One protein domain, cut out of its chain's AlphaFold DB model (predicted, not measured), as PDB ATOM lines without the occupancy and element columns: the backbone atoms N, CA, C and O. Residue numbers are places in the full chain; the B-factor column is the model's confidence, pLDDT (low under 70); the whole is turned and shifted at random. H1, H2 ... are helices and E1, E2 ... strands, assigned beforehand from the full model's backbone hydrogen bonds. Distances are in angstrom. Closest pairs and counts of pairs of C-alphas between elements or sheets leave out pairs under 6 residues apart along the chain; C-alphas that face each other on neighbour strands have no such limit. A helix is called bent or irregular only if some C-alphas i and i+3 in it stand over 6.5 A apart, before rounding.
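This is residues 2 to 105 of the 256 residues of the protein "Type II/IV secretion system ATPase TadZ/CpaE, associated with Flp pilus assembly" of Geomicrobium sp. JCM 19037 (UniProt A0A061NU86). A small twisted sheet of four short strands has one helix, H5, over one face; H6 runs beside H5 on one side, and H2 and H3 pack on H5 on its other side. H1 only grazes the sheet, H4 sits off it away from the middle, and the turn of the E2 and E3 hairpin and the start of H6 make the far ends of the longest axis. The printed part has 104 residues with six named helices and four named strands, in the order E1 H1 H2 H3 E2 E3 H4 H5 E4 H6, and its class is mixed, helices and strands. The sheet runs E2 E3 E1 E4 and is mixed, E2 antiparallel to E3 and the other neighbours parallel. The whole is compact, with a radius of gyration of the C-alphas of 12.5 A, and rounded, with spans of 34 by 28 by 25 A.

Start at residues 2 to 5, which are E1, an inner strand of the sheet. On one side of it find E4, residues 86 to 89, parallel at 19 degrees, with N 4 and O 87 at 2.8 A. On its other side lies E3, residues 52 to 55, parallel at 37 degrees, with N 3 and O 53 at 2.8 A. E2, residues 45 to 47, forms a hairpin with E3, antiparallel at 155 degrees; look for N 45 and O 54 at 2.8 A. From edge to edge the strands' lines turn by 80 degrees. H5, residues 69 to 80, is on one face of the sheet in two layers, helix over sheet, at a height over the sheet of 10.8 A. It lies over E1 and E4 and runs along the strands, at 1 degree to E1 on the local plane. With H4, residues 61 to 64, it makes a split strand-helix-strand unit, E3 to E4 with E1 between them in the sheet, and the crossover is right-handed. H5 is the hub, touching three helices. It touches H6, residues 96 to 104, at a shallow tilt of 30 degrees, the same way, closest at the C-alphas of Asp 69 and Thr 97, 5.2 A. With residues 71 to 74 alone it touches H2, residues 25 to 34, about perpendicular at 83 degrees, closest at the C-alphas of Leu 32 and Leu 71, 6.4 A. With residues 75 to 79 alone it touches H3, residues 37 to 41, closest at the C-alphas of Ile 37 and Thr 78, 6.4 A. H4 and H5 are apart. H1, residues 13 to 17, only grazes the sheet and touches no helix. In H1, H3, H5 and H6 every O i to N i+4 pair is within hydrogen-bond range; in H2 1 of 6 is, beside 5 of 7 O i to N i+3 pairs, and H4 is too short for an i+4 pair.

Find C-alpha 2 at (-21.150, 30.694, 42.164), where E1 begins. H2 runs 14.2 A and is irregular: C-alphas 30 and 33 are 8.1 A apart. From C-alpha 69 at (-18.806, 42.487, 56.944), H5 runs 16.5 A to C-alpha 80. H6 runs 12.2 A and ends at C-alpha 104, (-18.549, 31.694, 56.948).

The two C-alphas farthest apart are those of Ala 49 and Asp 96, 33.8 A. The printed part has no cut, and no link is long. Mean pLDDT of the printed part is 85.3; look at residues 9 to 10 for the values under 70.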
ATOM      1  N   LEU A   2     -21.410  29.265  42.091       85.44
ATOM      2  CA  LEU A   2     -21.150  30.694  42.164       85.44
ATOM      3  C   LEU A   2     -19.698  30.943  42.575       85.44
ATOM      4  O   LEU A   2     -19.213  30.307  43.508       85.44
ATOM      5  N   LEU A   3     -19.021  31.864  41.897       89.44
ATOM      6  CA  LEU A   3     -17.738  32.430  42.304       89.44
ATOM      7  C   LEU A   3     -17.964  33.853  42.817       89.44
ATOM      8  O   LEU A   3     -18.553  34.666  42.114       89.44
ATOM      9  N   ILE A   4     -17.478  34.161  44.014       90.69
ATOM     10  CA  ILE A   4     -17.517  35.510  44.582       90.69
ATOM     11  C   ILE A   4     -16.086  36.032  44.653       90.69
ATOM     12  O   ILE A   4     -15.263  35.468  45.377       90.69
ATOM     13  N   ASP A   5     -15.790  37.091  43.900       88.38
ATOM     14  CA  ASP A   5     -14.490  37.758  43.931       88.38
ATOM     15  C   ASP A   5     -14.395  38.695  45.140       88.38
ATOM     16  O   ASP A   5     -15.035  39.738  45.186       88.38
ATOM     17  N   LEU A   6     -13.598  38.349  46.147       85.56
ATOM     18  CA  LEU A   6     -13.375  39.202  47.318       85.56
ATOM     19  C   LEU A   6     -12.055  39.974  47.225       85.56
ATOM     20  O   LEU A   6     -11.629  40.598  48.195       85.56
ATOM     21  N   ASN A   7     -11.394  39.979  46.064       79.25
ATOM     22  CA  ASN A   7     -10.170  40.738  45.832       79.25
ATOM     23  C   ASN A   7     -10.450  42.198  45.465       79.25
ATOM     24  O   ASN A   7     -10.031  42.697  44.423       79.25
ATOM     25  N   VAL A   8     -11.114  42.894  46.375       76.69
ATOM     26  CA  VAL A   8     -11.639  44.249  46.190       76.69
ATOM     27  C   VAL A   8     -10.611  45.275  45.712       76.69
ATOM     28  O   VAL A   8     -10.922  46.158  44.927       76.69
ATOM     29  N   GLN A   9      -9.365  45.167  46.173       67.50
ATOM     30  CA  GLN A   9      -8.339  46.168  45.868       67.50
ATOM     31  C   GLN A   9      -7.917  46.189  44.396       67.50
ATOM     32  O   GLN A   9      -7.462  47.220  43.908       67.50
ATOM     33  N   TYR A  10      -8.012  45.050  43.707       68.00
ATOM     34  CA  TYR A  10      -7.450  44.896  42.363       68.00
ATOM     35  C   TYR A  10      -8.424  44.278  41.358       68.00
ATOM     36  O   TYR A  10      -8.133  44.314  40.164       68.00
ATOM     37  N   GLY A  11      -9.533  43.690  41.823       71.38
ATOM     38  CA  GLY A  11     -10.475  42.927  41.007       71.38
ATOM     39  C   GLY A  11      -9.775  41.943  40.071       71.38
ATOM     40  O   GLY A  11      -8.809  41.263  40.464       71.38
ATOM     41  N   GLY A  12     -10.236  41.916  38.819       76.00
ATOM     42  CA  GLY A  12      -9.558  41.281  37.692       76.00
ATOM     43  C   GLY A  12     -10.132  39.925  37.289       76.00
ATOM     44  O   GLY A  12      -9.665  39.333  36.308       76.00
ATOM     45  N   GLN A  13     -11.144  39.425  37.999       81.12
ATOM     46  CA  GLN A  13     -11.815  38.181  37.635       81.12
ATOM     47  C   GLN A  13     -12.621  38.332  36.335       81.12
ATOM     48  O   GLN A  13     -12.709  37.391  35.546       81.12
ATOM     49  N   GLU A  14     -13.139  39.531  36.075       83.06
ATOM     50  CA  GLU A  14     -13.806  39.919  34.838       83.06
ATOM     51  C   GLU A  14     -12.881  39.802  33.626       83.06
ATOM     52  O   GLU A  14     -13.254  39.195  32.624       83.06
ATOM     53  N   VAL A  15     -11.636  40.272  33.747       81.81
ATOM     54  CA  VAL A  15     -10.635  40.175  32.677       81.81
ATOM     55  C   VAL A  15     -10.221  38.724  32.468       81.81
ATOM     56  O   VAL A  15     -10.160  38.258  31.335       81.81
ATOM     57  N   LEU A  16      -9.980  37.984  33.554       78.88
ATOM     58  CA  LEU A  16      -9.552  36.586  33.486       78.88
ATOM     59  C   LEU A  16     -10.594  35.677  32.817       78.88
ATOM     60  O   LEU A  16     -10.229  34.702  32.157       78.88
ATOM     61  N   LEU A  17     -11.880  35.968  33.016       80.75
ATOM     62  CA  LEU A  17     -12.990  35.178  32.484       80.75
ATOM     63  C   LEU A  17     -13.605  35.755  31.202       80.75
ATOM     64  O   LEU A  17     -14.524  35.132  30.667       80.75
ATOM     65  N   GLY A  18     -13.129  36.910  30.727       82.75
ATOM     66  CA  GLY A  18     -13.683  37.582  29.550       82.75
ATOM     67  C   GLY A  18     -15.136  38.012  29.759       82.75
ATOM     68  O   GLY A  18     -15.968  37.831  28.874       82.75
ATOM     69  N   LEU A  19     -15.465  38.498  30.958       85.62
ATOM     70  CA  LEU A  19     -16.812  38.924  31.323       85.62
ATOM     71  C   LEU A  19     -17.024  40.399  30.996       85.62
ATOM     72  O   LEU A  19     -16.259  41.262  31.418       85.62
ATOM     73  N   GLU A  20     -18.132  40.684  30.323       77.00
ATOM     74  CA  GLU A  20     -18.635  42.037  30.106       77.00
ATOM     75  C   GLU A  20     -19.713  42.336  31.161       77.00
ATOM     76  O   GLU A  20     -20.908  42.247  30.893       77.00
ATOM     77  N   SER A  21     -19.316  42.627  32.403       71.75
ATOM     78  CA  SER A  21     -20.258  43.068  33.443       71.75
ATOM     79  C   SER A  21     -19.772  44.335  34.130       71.75
ATOM     80  O   SER A  21     -18.586  44.495  34.403       71.75
ATOM     81  N   VAL A  22     -20.719  45.234  34.396       71.50
ATOM     82  CA  VAL A  22     -20.493  46.547  35.024       71.50
ATOM     83  C   VAL A  22     -20.962  46.557  36.484       71.50
ATOM     84  O   VAL A  22     -20.682  47.502  37.213       71.50
ATOM     85  N   ARG A  23     -21.698  45.525  36.919       88.94
ATOM     86  CA  ARG A  23     -22.290  45.462  38.261       88.94
ATOM     87  C   ARG A  23     -21.455  44.611  39.197       88.94
ATOM     88  O   ARG A  23     -20.862  43.615  38.785       88.94
ATOM     89  N   THR A  24     -21.449  45.005  40.461       91.00
ATOM     90  CA  THR A  24     -20.639  44.377  41.510       91.00
ATOM     91  C   THR A  24     -21.486  44.158  42.754       91.00
ATOM     92  O   THR A  24     -22.563  44.738  42.893       91.00
ATOM     93  N   TYR A  25     -21.035  43.325  43.693       91.12
ATOM     94  CA  TYR A  25     -21.823  43.080  44.913       91.12
ATOM     95  C   TYR A  25     -21.979  44.306  45.814       91.12
ATOM     96  O   TYR A  25     -22.834  44.283  46.698       91.12
ATOM     97  N   ILE A  26     -21.239  45.394  45.578       91.19
ATOM     98  CA  ILE A  26     -21.479  46.648  46.295       91.19
ATOM     99  C   ILE A  26     -22.847  47.255  45.960       91.19
ATOM    100  O   ILE A  26     -23.467  47.884  46.818       91.19
ATOM    101  N   ASP A  27     -23.374  46.975  44.763       91.25
ATOM    102  CA  ASP A  27     -24.689  47.439  44.310       91.25
ATOM    103  C   ASP A  27     -25.840  46.835  45.138       91.25
ATOM    104  O   ASP A  27     -26.976  47.301  45.067       91.25
ATOM    105  N   LEU A  28     -25.555  45.813  45.955       93.25
ATOM    106  CA  LEU A  28     -26.512  45.193  46.873       93.25
ATOM    107  C   LEU A  28     -26.631  45.927  48.213       93.25
ATOM    108  O   LEU A  28     -27.577  45.685  48.960       93.25
ATOM    109  N   LYS A  29     -25.708  46.838  48.534       92.44
ATOM    110  CA  LYS A  29     -25.700  47.574  49.807       92.44
ATOM    111  C   LYS A  29     -27.022  48.306  50.104       92.44
ATOM    112  O   LYS A  29     -27.483  48.208  51.243       92.44
ATOM    113  N   PRO A  30     -27.693  48.974  49.138       93.00
ATOM    114  CA  PRO A  30     -28.983  49.626  49.389       93.00
ATOM    115  C   PRO A  30     -30.101  48.663  49.808       93.00
ATOM    116  O   PRO A  30     -31.000  49.062  50.543       93.00
ATOM    117  N   VAL A  31     -30.029  47.402  49.370       93.88
ATOM    118  CA  VAL A  31     -31.039  46.357  49.616       93.88
ATOM    119  C   VAL A  31     -30.574  45.319  50.642       93.88
ATOM    120  O   VAL A  31     -31.207  44.283  50.805       93.88
ATOM    121  N   LEU A  32     -29.492  45.585  51.383       93.38
ATOM    122  CA  LEU A  32     -28.858  44.619  52.290       93.38
ATOM    123  C   LEU A  32     -29.840  43.956  53.274       93.38
ATOM    124  O   LEU A  32     -29.755  42.759  53.533       93.38
ATOM    125  N   ARG A  33     -30.790  44.724  53.821       93.25
ATOM    126  CA  ARG A  33     -31.762  44.224  54.813       93.25
ATOM    127  C   ARG A  33     -32.817  43.284  54.230       93.25
ATOM    128  O   ARG A  33     -33.436  42.539  54.983       93.25
ATOM    129  N   GLU A  34     -33.032  43.348  52.924       94.31
ATOM    130  CA  GLU A  34     -34.004  42.549  52.175       94.31
ATOM    131  C   GLU A  34     -33.315  41.684  51.112       94.31
ATOM    132  O   GLU A  34     -33.946  41.251  50.150       94.31
ATOM    133  N   LEU A  35     -32.010  41.436  51.293       94.25
ATOM    134  CA  LEU A  35     -31.192  40.732  50.323       94.25
ATOM    135  C   LEU A  35     -31.748  39.328  50.076       94.25
ATOM    136  O   LEU A  35     -31.776  38.478  50.967       94.25
ATOM    137  N   ASP A  36     -32.123  39.083  48.828       94.44
ATOM    138  CA  ASP A  36     -32.604  37.795  48.352       94.44
ATOM    139  C   ASP A  36     -31.803  37.328  47.129       94.44
ATOM    140  O   ASP A  36     -30.926  38.025  46.604       94.44
ATOM    141  N   ILE A  37     -32.116  36.125  46.656       93.19
ATOM    142  CA  ILE A  37     -31.443  35.544  45.497       93.19
ATOM    143  C   ILE A  37     -31.727  36.296  44.188       93.19
ATOM    144  O   ILE A  37     -30.886  36.297  43.292       93.19
ATOM    145  N   HIS A  38     -32.878  36.962  44.059       95.19
ATOM    146  CA  HIS A  38     -33.207  37.738  42.866       95.19
ATOM    147  C   HIS A  38     -32.296  38.961  42.745       95.19
ATOM    148  O   HIS A  38     -31.808  39.249  41.653       95.19
ATOM    149  N   HIS A  39     -31.999  39.631  43.861       95.31
ATOM    150  CA  HIS A  39     -31.023  40.717  43.896       95.31
ATOM    151  C   HIS A  39     -29.628  40.235  43.479       95.31
ATOM    152  O   HIS A  39     -28.991  40.874  42.644       95.31
ATOM    153  N   ILE A  40     -29.188  39.080  43.994       94.31
ATOM    154  CA  ILE A  40     -27.899  38.478  43.624       94.31
ATOM    155  C   ILE A  40     -27.859  38.161  42.124       94.31
ATOM    156  O   ILE A  40     -26.937  38.587  41.430       94.31
ATOM    157  N   HIS A  41     -28.874  37.481  41.587       93.81
ATOM    158  CA  HIS A  41     -28.933  37.150  40.161       93.81
ATOM    159  C   HIS A  41     -28.914  38.397  39.261       93.81
ATOM    160  O   HIS A  41     -28.290  38.372  38.205       93.81
ATOM    161  N   ASN A  42     -29.524  39.509  39.686       93.12
ATOM    162  CA  ASN A  42     -29.569  40.760  38.915       93.12
ATOM    163  C   ASN A  42     -28.206  41.443  38.713       93.12
ATOM    164  O   ASN A  42     -28.092  42.344  37.873       93.12
ATOM    165  N   ILE A  43     -27.200  41.076  39.507       92.94
ATOM    166  CA  ILE A  43     -25.837  41.614  39.415       92.94
ATOM    167  C   ILE A  43     -24.802  40.542  39.053       92.94
ATOM    168  O   ILE A  43     -23.624  40.846  38.890       92.94
ATOM    169  N   THR A  44     -25.234  39.287  38.955       93.31
ATOM    170  CA  THR A  44     -24.363  38.154  38.664       93.31
ATOM    171  C   THR A  44     -23.985  38.166  37.190       93.31
ATOM    172  O   THR A  44     -24.843  38.202  36.310       93.31
ATOM    173  N   ALA A  45     -22.686  38.104  36.913       92.06
ATOM    174  CA  ALA A  45     -22.172  37.877  35.575       92.06
ATOM    175  C   ALA A  45     -22.179  36.373  35.279       92.06
ATOM    176  O   ALA A  45     -21.685  35.579  36.078       92.06
ATOM    177  N   HIS A  46     -22.711  35.974  34.126       89.69
ATOM    178  CA  HIS A  46     -22.738  34.572  33.719       89.69
ATOM    179  C   HIS A  46     -21.694  34.299  32.633       89.69
ATOM    180  O   HIS A  46     -21.686  34.943  31.586       89.69
ATOM    181  N   ASN A  47     -20.826  33.315  32.861       83.62
ATOM    182  CA  ASN A  47     -19.888  32.828  31.859       83.62
ATOM    183  C   ASN A  47     -20.460  31.600  31.138       83.62
ATOM    184  O   ASN A  47     -20.352  30.478  31.639       83.62
ATOM    185  N   GLU A  48     -20.997  31.783  29.930       80.00
ATOM    186  CA  GLU A  48     -21.618  30.692  29.160       80.00
ATOM    187  C   GLU A  48     -20.644  29.550  28.836       80.00
ATOM    188  O   GLU A  48     -20.985  28.369  28.934       80.00
ATOM    189  N   ALA A  49     -19.397  29.881  28.480       74.75
ATOM    190  CA  ALA A  49     -18.403  28.897  28.048       74.75
ATOM    191  C   ALA A  49     -18.105  27.847  29.130       74.75
ATOM    192  O   ALA A  49     -17.755  26.696  28.834       74.75
ATOM    193  N   SER A  50     -18.232  28.253  30.389       72.06
ATOM    194  CA  SER A  50     -17.885  27.447  31.546       72.06
ATOM    195  C   SER A  50     -19.056  27.155  32.487       72.06
ATOM    196  O   SER A  50     -18.877  26.338  33.396       72.06
ATOM    197  N   ASN A  51     -20.233  27.729  32.208       80.19
ATOM    198  CA  ASN A  51     -21.458  27.664  33.002       80.19
ATOM    199  C   ASN A  51     -21.214  28.060  34.470       80.19
ATOM    200  O   ASN A  51     -21.539  27.311  35.396       80.19
ATOM    201  N   LEU A  52     -20.552  29.204  34.656       83.69
ATOM    202  CA  LEU A  52     -20.179  29.751  35.958       83.69
ATOM    203  C   LEU A  52     -20.873  31.092  36.182       83.69
ATOM    204  O   LEU A  52     -20.720  32.003  35.371       83.69
ATOM    205  N   ASP A  53     -21.535  31.213  37.325       89.81
ATOM    206  CA  ASP A  53     -22.008  32.490  37.844       89.81
ATOM    207  C   ASP A  53     -20.891  33.168  38.637       89.81
ATOM    208  O   ASP A  53     -20.184  32.511  39.409       89.81
ATOM    209  N   VAL A  54     -20.725  34.474  38.449       90.88
ATOM    210  CA  VAL A  54     -19.647  35.260  39.048       90.88
ATOM    211  C   VAL A  54     -20.194  36.560  39.620       90.88
ATOM    212  O   VAL A  54     -20.805  37.357  38.911       90.88
ATOM    213  N   LEU A  55     -19.928  36.797  40.900       92.44
ATOM    214  CA  LEU A  55     -20.082  38.098  41.537       92.44
ATOM    215  C   LEU A  55     -18.734  38.803  41.551       92.44
ATOM    216  O   LEU A  55     -17.781  38.329  42.168       92.44
ATOM    217  N   LEU A  56     -18.674  39.930  40.853       91.12
ATOM    218  CA  LEU A  56     -17.460  40.718  40.695       91.12
ATOM    219  C   LEU A  56     -17.278  41.681  41.865       91.12
ATOM    220  O   LEU A  56     -18.258  42.239  42.372       91.12
ATOM    221  N   SER A  57     -16.024  41.890  42.263       88.25
ATOM    222  CA  SER A  57     -15.655  42.946  43.201       88.25
ATOM    223  C   SER A  57     -15.680  44.320  42.541       88.25
ATOM    224  O   SER A  57     -15.418  44.411  41.341       88.25
ATOM    225  N   PRO A  58     -15.920  45.400  43.302       84.44
ATOM    226  CA  PRO A  58     -15.684  46.746  42.797       84.44
ATOM    227  C   PRO A  58     -14.213  46.909  42.393       84.44
ATOM    228  O   PRO A  58     -13.316  46.536  43.140       84.44
ATOM    229  N   CYS A  59     -13.960  47.459  41.204       70.94
ATOM    230  CA  CYS A  59     -12.603  47.669  40.679       70.94
ATOM    231  C   CYS A  59     -11.969  48.988  41.172       70.94
ATOM    232  O   CYS A  59     -10.903  49.378  40.694       70.94
ATOM    233  N   GLN A  60     -12.644  49.708  42.075       76.94
ATOM    234  CA  GLN A  60     -12.234  51.013  42.596       76.94
ATOM    235  C   GLN A  60     -11.910  50.911  44.095       76.94
ATOM    236  O   GLN A  60     -12.787  50.520  44.869       76.94
ATOM    237  N   PRO A  61     -10.693  51.279  44.536       72.25
ATOM    238  CA  PRO A  61     -10.311  51.243  45.949       72.25
ATOM    239  C   PRO A  61     -11.234  52.051  46.868       72.25
ATOM    240  O   PRO A  61     -11.480  51.642  47.996       72.25
ATOM    241  N   GLU A  62     -11.794  53.160  46.386       79.75
ATOM    242  CA  GLU A  62     -12.718  54.006  47.149       79.75
ATOM    243  C   GLU A  62     -13.998  53.246  47.519       79.75
ATOM    244  O   GLU A  62     -14.519  53.370  48.624       79.75
ATOM    245  N   GLN A  63     -14.473  52.395  46.610       78.94
ATOM    246  CA  GLN A  63     -15.613  51.511  46.844       78.94
ATOM    247  C   GLN A  63     -15.245  50.340  47.767       78.94
ATOM    248  O   GLN A  63     -16.118  49.754  48.402       78.94
ATOM    249  N   ALA A  64     -13.961  49.996  47.889       76.38
ATOM    250  CA  ALA A  64     -13.532  48.947  48.805       76.38
ATOM    251  C   ALA A  64     -13.711  49.340  50.275       76.38
ATOM    252  O   ALA A  64     -14.056  48.488  51.090       76.38
ATOM    253  N   GLU A  65     -13.536  50.621  50.607       79.00
ATOM    254  CA  GLU A  65     -13.766  51.149  51.962       79.00
ATOM    255  C   GLU A  65     -15.244  51.112  52.366       79.00
ATOM    256  O   GLU A  65     -15.591  51.109  53.545       79.00
ATOM    257  N   GLU A  66     -16.135  51.074  51.381       81.94
ATOM    258  CA  GLU A  66     -17.570  51.013  51.592       81.94
ATOM    259  C   GLU A  66     -18.094  49.609  51.904       81.94
ATOM    260  O   GLU A  66     -19.285  49.465  52.226       81.94
ATOM    261  N   LEU A  67     -17.239  48.591  51.788       85.62
ATOM    262  CA  LEU A  67     -17.597  47.220  52.100       85.62
ATOM    263  C   LEU A  67     -17.736  47.015  53.597       85.62
ATOM    264  O   LEU A  67     -16.984  47.534  54.414       85.62
ATOM    265  N   THR A  68     -18.746  46.227  53.934       89.88
ATOM    266  CA  THR A  68     -19.089  45.906  55.312       89.88
ATOM    267  C   THR A  68     -19.151  44.400  55.458       89.88
ATOM    268  O   THR A  68     -19.598  43.698  54.547       89.88
ATOM    269  N   ASP A  69     -18.746  43.911  56.620       91.25
ATOM    270  CA  ASP A  69     -18.806  42.487  56.944       91.25
ATOM    271  C   ASP A  69     -20.239  41.949  56.865       91.25
ATOM    272  O   ASP A  69     -20.460  40.837  56.384       91.25
ATOM    273  N   ASP A  70     -21.227  42.773  57.231       93.62
ATOM    274  CA  ASP A  70     -22.652  42.449  57.123       93.62
ATOM    275  C   ASP A  70     -23.062  42.133  55.679       93.62
ATOM    276  O   ASP A  70     -23.794  41.170  55.443       93.62
ATOM    277  N   LEU A  71     -22.570  42.908  54.702       93.62
ATOM    278  CA  LEU A  71     -22.834  42.657  53.285       93.62
ATOM    279  C   LEU A  71     -22.265  41.310  52.848       93.62
ATOM    280  O   LEU A  71     -22.952  40.542  52.181       93.62
ATOM    281  N   ILE A  72     -21.031  41.011  53.243       92.06
ATOM    282  CA  ILE A  72     -20.337  39.782  52.852       92.06
ATOM    283  C   ILE A  72     -20.982  38.561  53.510       92.06
ATOM    284  O   ILE A  72     -21.262  37.576  52.828       92.06
ATOM    285  N   SER A  73     -21.301  38.641  54.804       92.25
ATOM    286  CA  SER A  73     -22.005  37.576  55.522       92.25
ATOM    287  C   SER A  73     -23.395  37.328  54.930       92.25
ATOM    288  O   SER A  73     -23.726  36.184  54.611       92.25
ATOM    289  N   ALA A  74     -24.195  38.379  54.703       94.06
ATOM    290  CA  ALA A  74     -25.518  38.247  54.093       94.06
ATOM    291  C   ALA A  74     -25.430  37.659  52.679       94.06
ATOM    292  O   ALA A  74     -26.177  36.740  52.347       94.06
ATOM    293  N   LEU A  75     -24.477  38.126  51.869       93.50
ATOM    294  CA  LEU A  75     -24.256  37.625  50.518       93.50
ATOM    295  C   LEU A  75     -23.933  36.128  50.512       93.50
ATOM    296  O   LEU A  75     -24.566  35.366  49.784       93.50
ATOM    297  N   ILE A  76     -22.978  35.698  51.339       90.62
ATOM    298  CA  ILE A  76     -22.566  34.292  51.431       90.62
ATOM    299  C   ILE A  76     -23.728  33.419  51.927       90.62
ATOM    300  O   ILE A  76     -23.989  32.352  51.366       90.62
ATOM    301  N   ARG A  77     -24.456  33.875  52.952       89.19
ATOM    302  CA  ARG A  77     -25.592  33.144  53.535       89.19
ATOM    303  C   ARG A  77     -26.787  33.043  52.598       89.19
ATOM    304  O   ARG A  77     -27.449  32.013  52.596       89.19
ATOM    305  N   THR A  78     -27.054  34.061  51.789       90.75
ATOM    306  CA  THR A  78     -28.101  33.984  50.765       90.75
ATOM    307  C   THR A  78     -27.639  33.131  49.586       90.75
ATOM    308  O   THR A  78     -28.403  32.324  49.074       90.75
ATOM    309  N   ALA A  79     -26.376  33.222  49.163       89.06
ATOM    310  CA  ALA A  79     -25.871  32.396  48.069       89.06
ATOM    311  C   ALA A  79     -25.892  30.895  48.408       89.06
ATOM    312  O   ALA A  79     -26.309  30.080  47.582       89.06
ATOM    313  N   ARG A  80     -25.492  30.512  49.627       84.69
ATOM    314  CA  ARG A  80     -25.396  29.093  50.016       84.69
ATOM    315  C   ARG A  80     -26.740  28.362  50.037       84.69
ATOM    316  O   ARG A  80     -26.769  27.154  49.870       84.69
ATOM    317  N   THR A  81     -27.865  29.062  50.212       84.25
ATOM    318  CA  THR A  81     -29.192  28.419  50.191       84.25
ATOM    319  C   THR A  81     -29.682  28.103  48.777       84.25
ATOM    320  O   THR A  81     -30.649  27.356  48.626       84.25
ATOM    321  N   HIS A  82     -29.040  28.659  47.744       86.44
ATOM    322  CA  HIS A  82     -29.474  28.553  46.347       86.44
ATOM    323  C   HIS A  82     -28.441  27.912  45.412       86.44
ATOM    324  O   HIS A  82     -28.814  27.433  44.342       86.44
ATOM    325  N   TYR A  83     -27.167  27.877  45.800       78.88
ATOM    326  CA  TYR A  83     -26.089  27.286  45.015       78.88
ATOM    327  C   TYR A  83     -25.520  26.045  45.697       78.88
ATOM    328  O   TYR A  83     -25.126  26.108  46.853       78.88
ATOM    329  N   ASP A  84     -25.344  24.954  44.942       76.94
ATOM    330  CA  ASP A  84     -24.693  23.732  45.454       76.94
ATOM    331  C   ASP A  84     -23.231  23.959  45.881       76.94
ATOM    332  O   ASP A  84     -22.672  23.205  46.672       76.94
ATOM    333  N   TYR A  85     -22.585  24.955  45.267       79.06
ATOM    334  CA  TYR A  85     -21.199  25.327  45.520       79.06
ATOM    335  C   TYR A  85     -21.057  26.839  45.394       79.06
ATOM    336  O   TYR A  85     -21.308  27.396  44.316       79.06
ATOM    337  N   VAL A  86     -20.583  27.465  46.469       83.81
ATOM    338  CA  VAL A  86     -20.087  28.843  46.476       83.81
ATOM    339  C   VAL A  86     -18.572  28.803  46.689       83.81
ATOM    340  O   VAL A  86     -18.081  28.161  47.621       83.81
ATOM    341  N   ILE A  87     -17.830  29.429  45.778       86.75
ATOM    342  CA  ILE A  87     -16.372  29.570  45.814       86.75
ATOM    343  C   ILE A  87     -16.069  31.014  46.183       86.75
ATOM    344  O   ILE A  87     -16.558  31.928  45.518       86.75
ATOM    345  N   LEU A  88     -15.259  31.209  47.221       88.25
ATOM    346  CA  LEU A  88     -14.825  32.532  47.645       88.25
ATOM    347  C   LEU A  88     -13.374  32.738  47.243       88.25
ATOM    348  O   LEU A  88     -12.481  31.967  47.605       88.25
ATOM    349  N   ASP A  89     -13.144  33.803  46.498       86.62
ATOM    350  CA  ASP A  89     -11.823  34.167  46.035       86.62
ATOM    351  C   ASP A  89     -11.246  35.280  46.911       86.62
ATOM    352  O   ASP A  89     -11.518  36.464  46.718       86.62
ATOM    353  N   ILE A  90     -10.490  34.872  47.929       83.81
ATOM    354  CA  ILE A  90     -10.075  35.735  49.036       83.81
ATOM    355  C   ILE A  90      -8.647  36.249  48.802       83.81
ATOM    356  O   ILE A  90      -7.772  35.475  48.409       83.81
ATOM    357  N   PRO A  91      -8.365  37.545  49.037       79.19
ATOM    358  CA  PRO A  91      -7.002  38.059  48.993       79.19
ATOM    359  C   PRO A  91      -6.109  37.421  50.067       79.19
ATOM    360  O   PRO A  91      -6.574  36.833  51.037       79.19
ATOM    361  N   SER A  92      -4.795  37.542  49.889       75.06
ATOM    362  CA  SER A  92      -3.793  37.096  50.865       75.06
ATOM    363  C   SER A  92      -3.817  37.887  52.168       75.06
ATOM    364  O   SER A  92      -3.419  37.378  53.215       75.06
ATOM    365  N   ASP A  93      -4.257  39.139  52.084       75.81
ATOM    366  CA  ASP A  93      -4.319  40.045  53.216       75.81
ATOM    367  C   ASP A  93      -5.568  39.755  54.038       75.81
ATOM    368  O   ASP A  93      -6.677  39.691  53.506       75.81
ATOM    369  N   ILE A  94      -5.374  39.597  55.347       77.81
ATOM    370  CA  ILE A  94      -6.459  39.340  56.289       77.81
ATOM    371  C   ILE A  94      -6.901  40.669  56.902       77.81
ATOM    372  O   ILE A  94      -6.160  41.323  57.633       77.81
ATOM    373  N   ASN A  95      -8.129  41.038  56.571       83.94
ATOM    374  CA  ASN A  95      -8.908  42.175  57.045       83.94
ATOM    375  C   ASN A  95     -10.301  41.683  57.480       83.94
ATOM    376  O   ASN A  95     -10.594  40.492  57.376       83.94
ATOM    377  N   ASP A  96     -11.168  42.582  57.929       87.06
ATOM    378  CA  ASP A  96     -12.474  42.209  58.491       87.06
ATOM    379  C   ASP A  96     -13.364  41.447  57.483       87.06
ATOM    380  O   ASP A  96     -13.931  40.396  57.796       87.06
ATOM    381  N   THR A  97     -13.368  41.873  56.216       85.50
ATOM    382  CA  THR A  97     -14.126  41.226  55.131       85.50
ATOM    383  C   THR A  97     -13.608  39.826  54.793       85.50
ATOM    384  O   THR A  97     -14.388  38.876  54.684       85.50
ATOM    385  N   SER A  98     -12.294  39.667  54.631       83.62
ATOM    386  CA  SER A  98     -11.684  38.358  54.361       83.62
ATOM    387  C   SER A  98     -11.793  37.429  55.569       83.62
ATOM    388  O   SER A  98     -12.029  36.238  55.383       83.62
ATOM    389  N   PHE A  99     -11.711  37.954  56.795       86.19
ATOM    390  CA  PHE A  99     -11.975  37.202  58.020       86.19
ATOM    391  C   PHE A  99     -13.428  36.725  58.092       86.19
ATOM    392  O   PHE A  99     -13.671  35.550  58.353       86.19
ATOM    393  N   THR A 100     -14.393  37.593  57.792       88.00
ATOM    394  CA  THR A 100     -15.818  37.238  57.739       88.00
ATOM    395  C   THR A 100     -16.067  36.127  56.725       88.00
ATOM    396  O   THR A 100     -16.711  35.125  57.032       88.00
ATOM    397  N   ALA A 101     -15.494  36.256  55.531       86.50
ATOM    398  CA  ALA A 101     -15.585  35.236  54.501       86.50
ATOM    399  C   ALA A 101     -14.906  33.914  54.912       86.50
ATOM    400  O   ALA A 101     -15.481  32.846  54.697       86.50
ATOM    401  N   LEU A 102     -13.737  33.965  55.560       83.38
ATOM    402  CA  LEU A 102     -13.072  32.797  56.154       83.38
ATOM    403  C   LEU A 102     -13.954  32.119  57.213       83.38
ATOM    404  O   LEU A 102     -14.052  30.895  57.223       83.38
ATOM    405  N   ASN A 103     -14.618  32.894  58.068       83.19
ATOM    406  CA  ASN A 103     -15.449  32.381  59.156       83.19
ATOM    407  C   ASN A 103     -16.764  31.746  58.662       83.19
ATOM    408  O   ASN A 103     -17.227  30.754  59.220       83.19
ATOM    409  N   GLU A 104     -17.355  32.275  57.588       83.69
ATOM    410  CA  GLU A 104     -18.549  31.694  56.948       83.69
ATOM    411  C   GLU A 104     -18.228  30.446  56.095       83.69
ATOM    412  O   GLU A 104     -19.136  29.711  55.683       83.69
ATOM    413  N   SER A 105     -16.943  30.194  55.819       82.06
ATOM    414  CA  SER A 105     -16.486  29.115  54.941       82.06
ATOM    415  C   SER A 105     -16.510  27.744  55.613       82.06
ATOM    416  O   SER A 105     -16.250  27.586  56.803       82.06
TER     417      SER A 105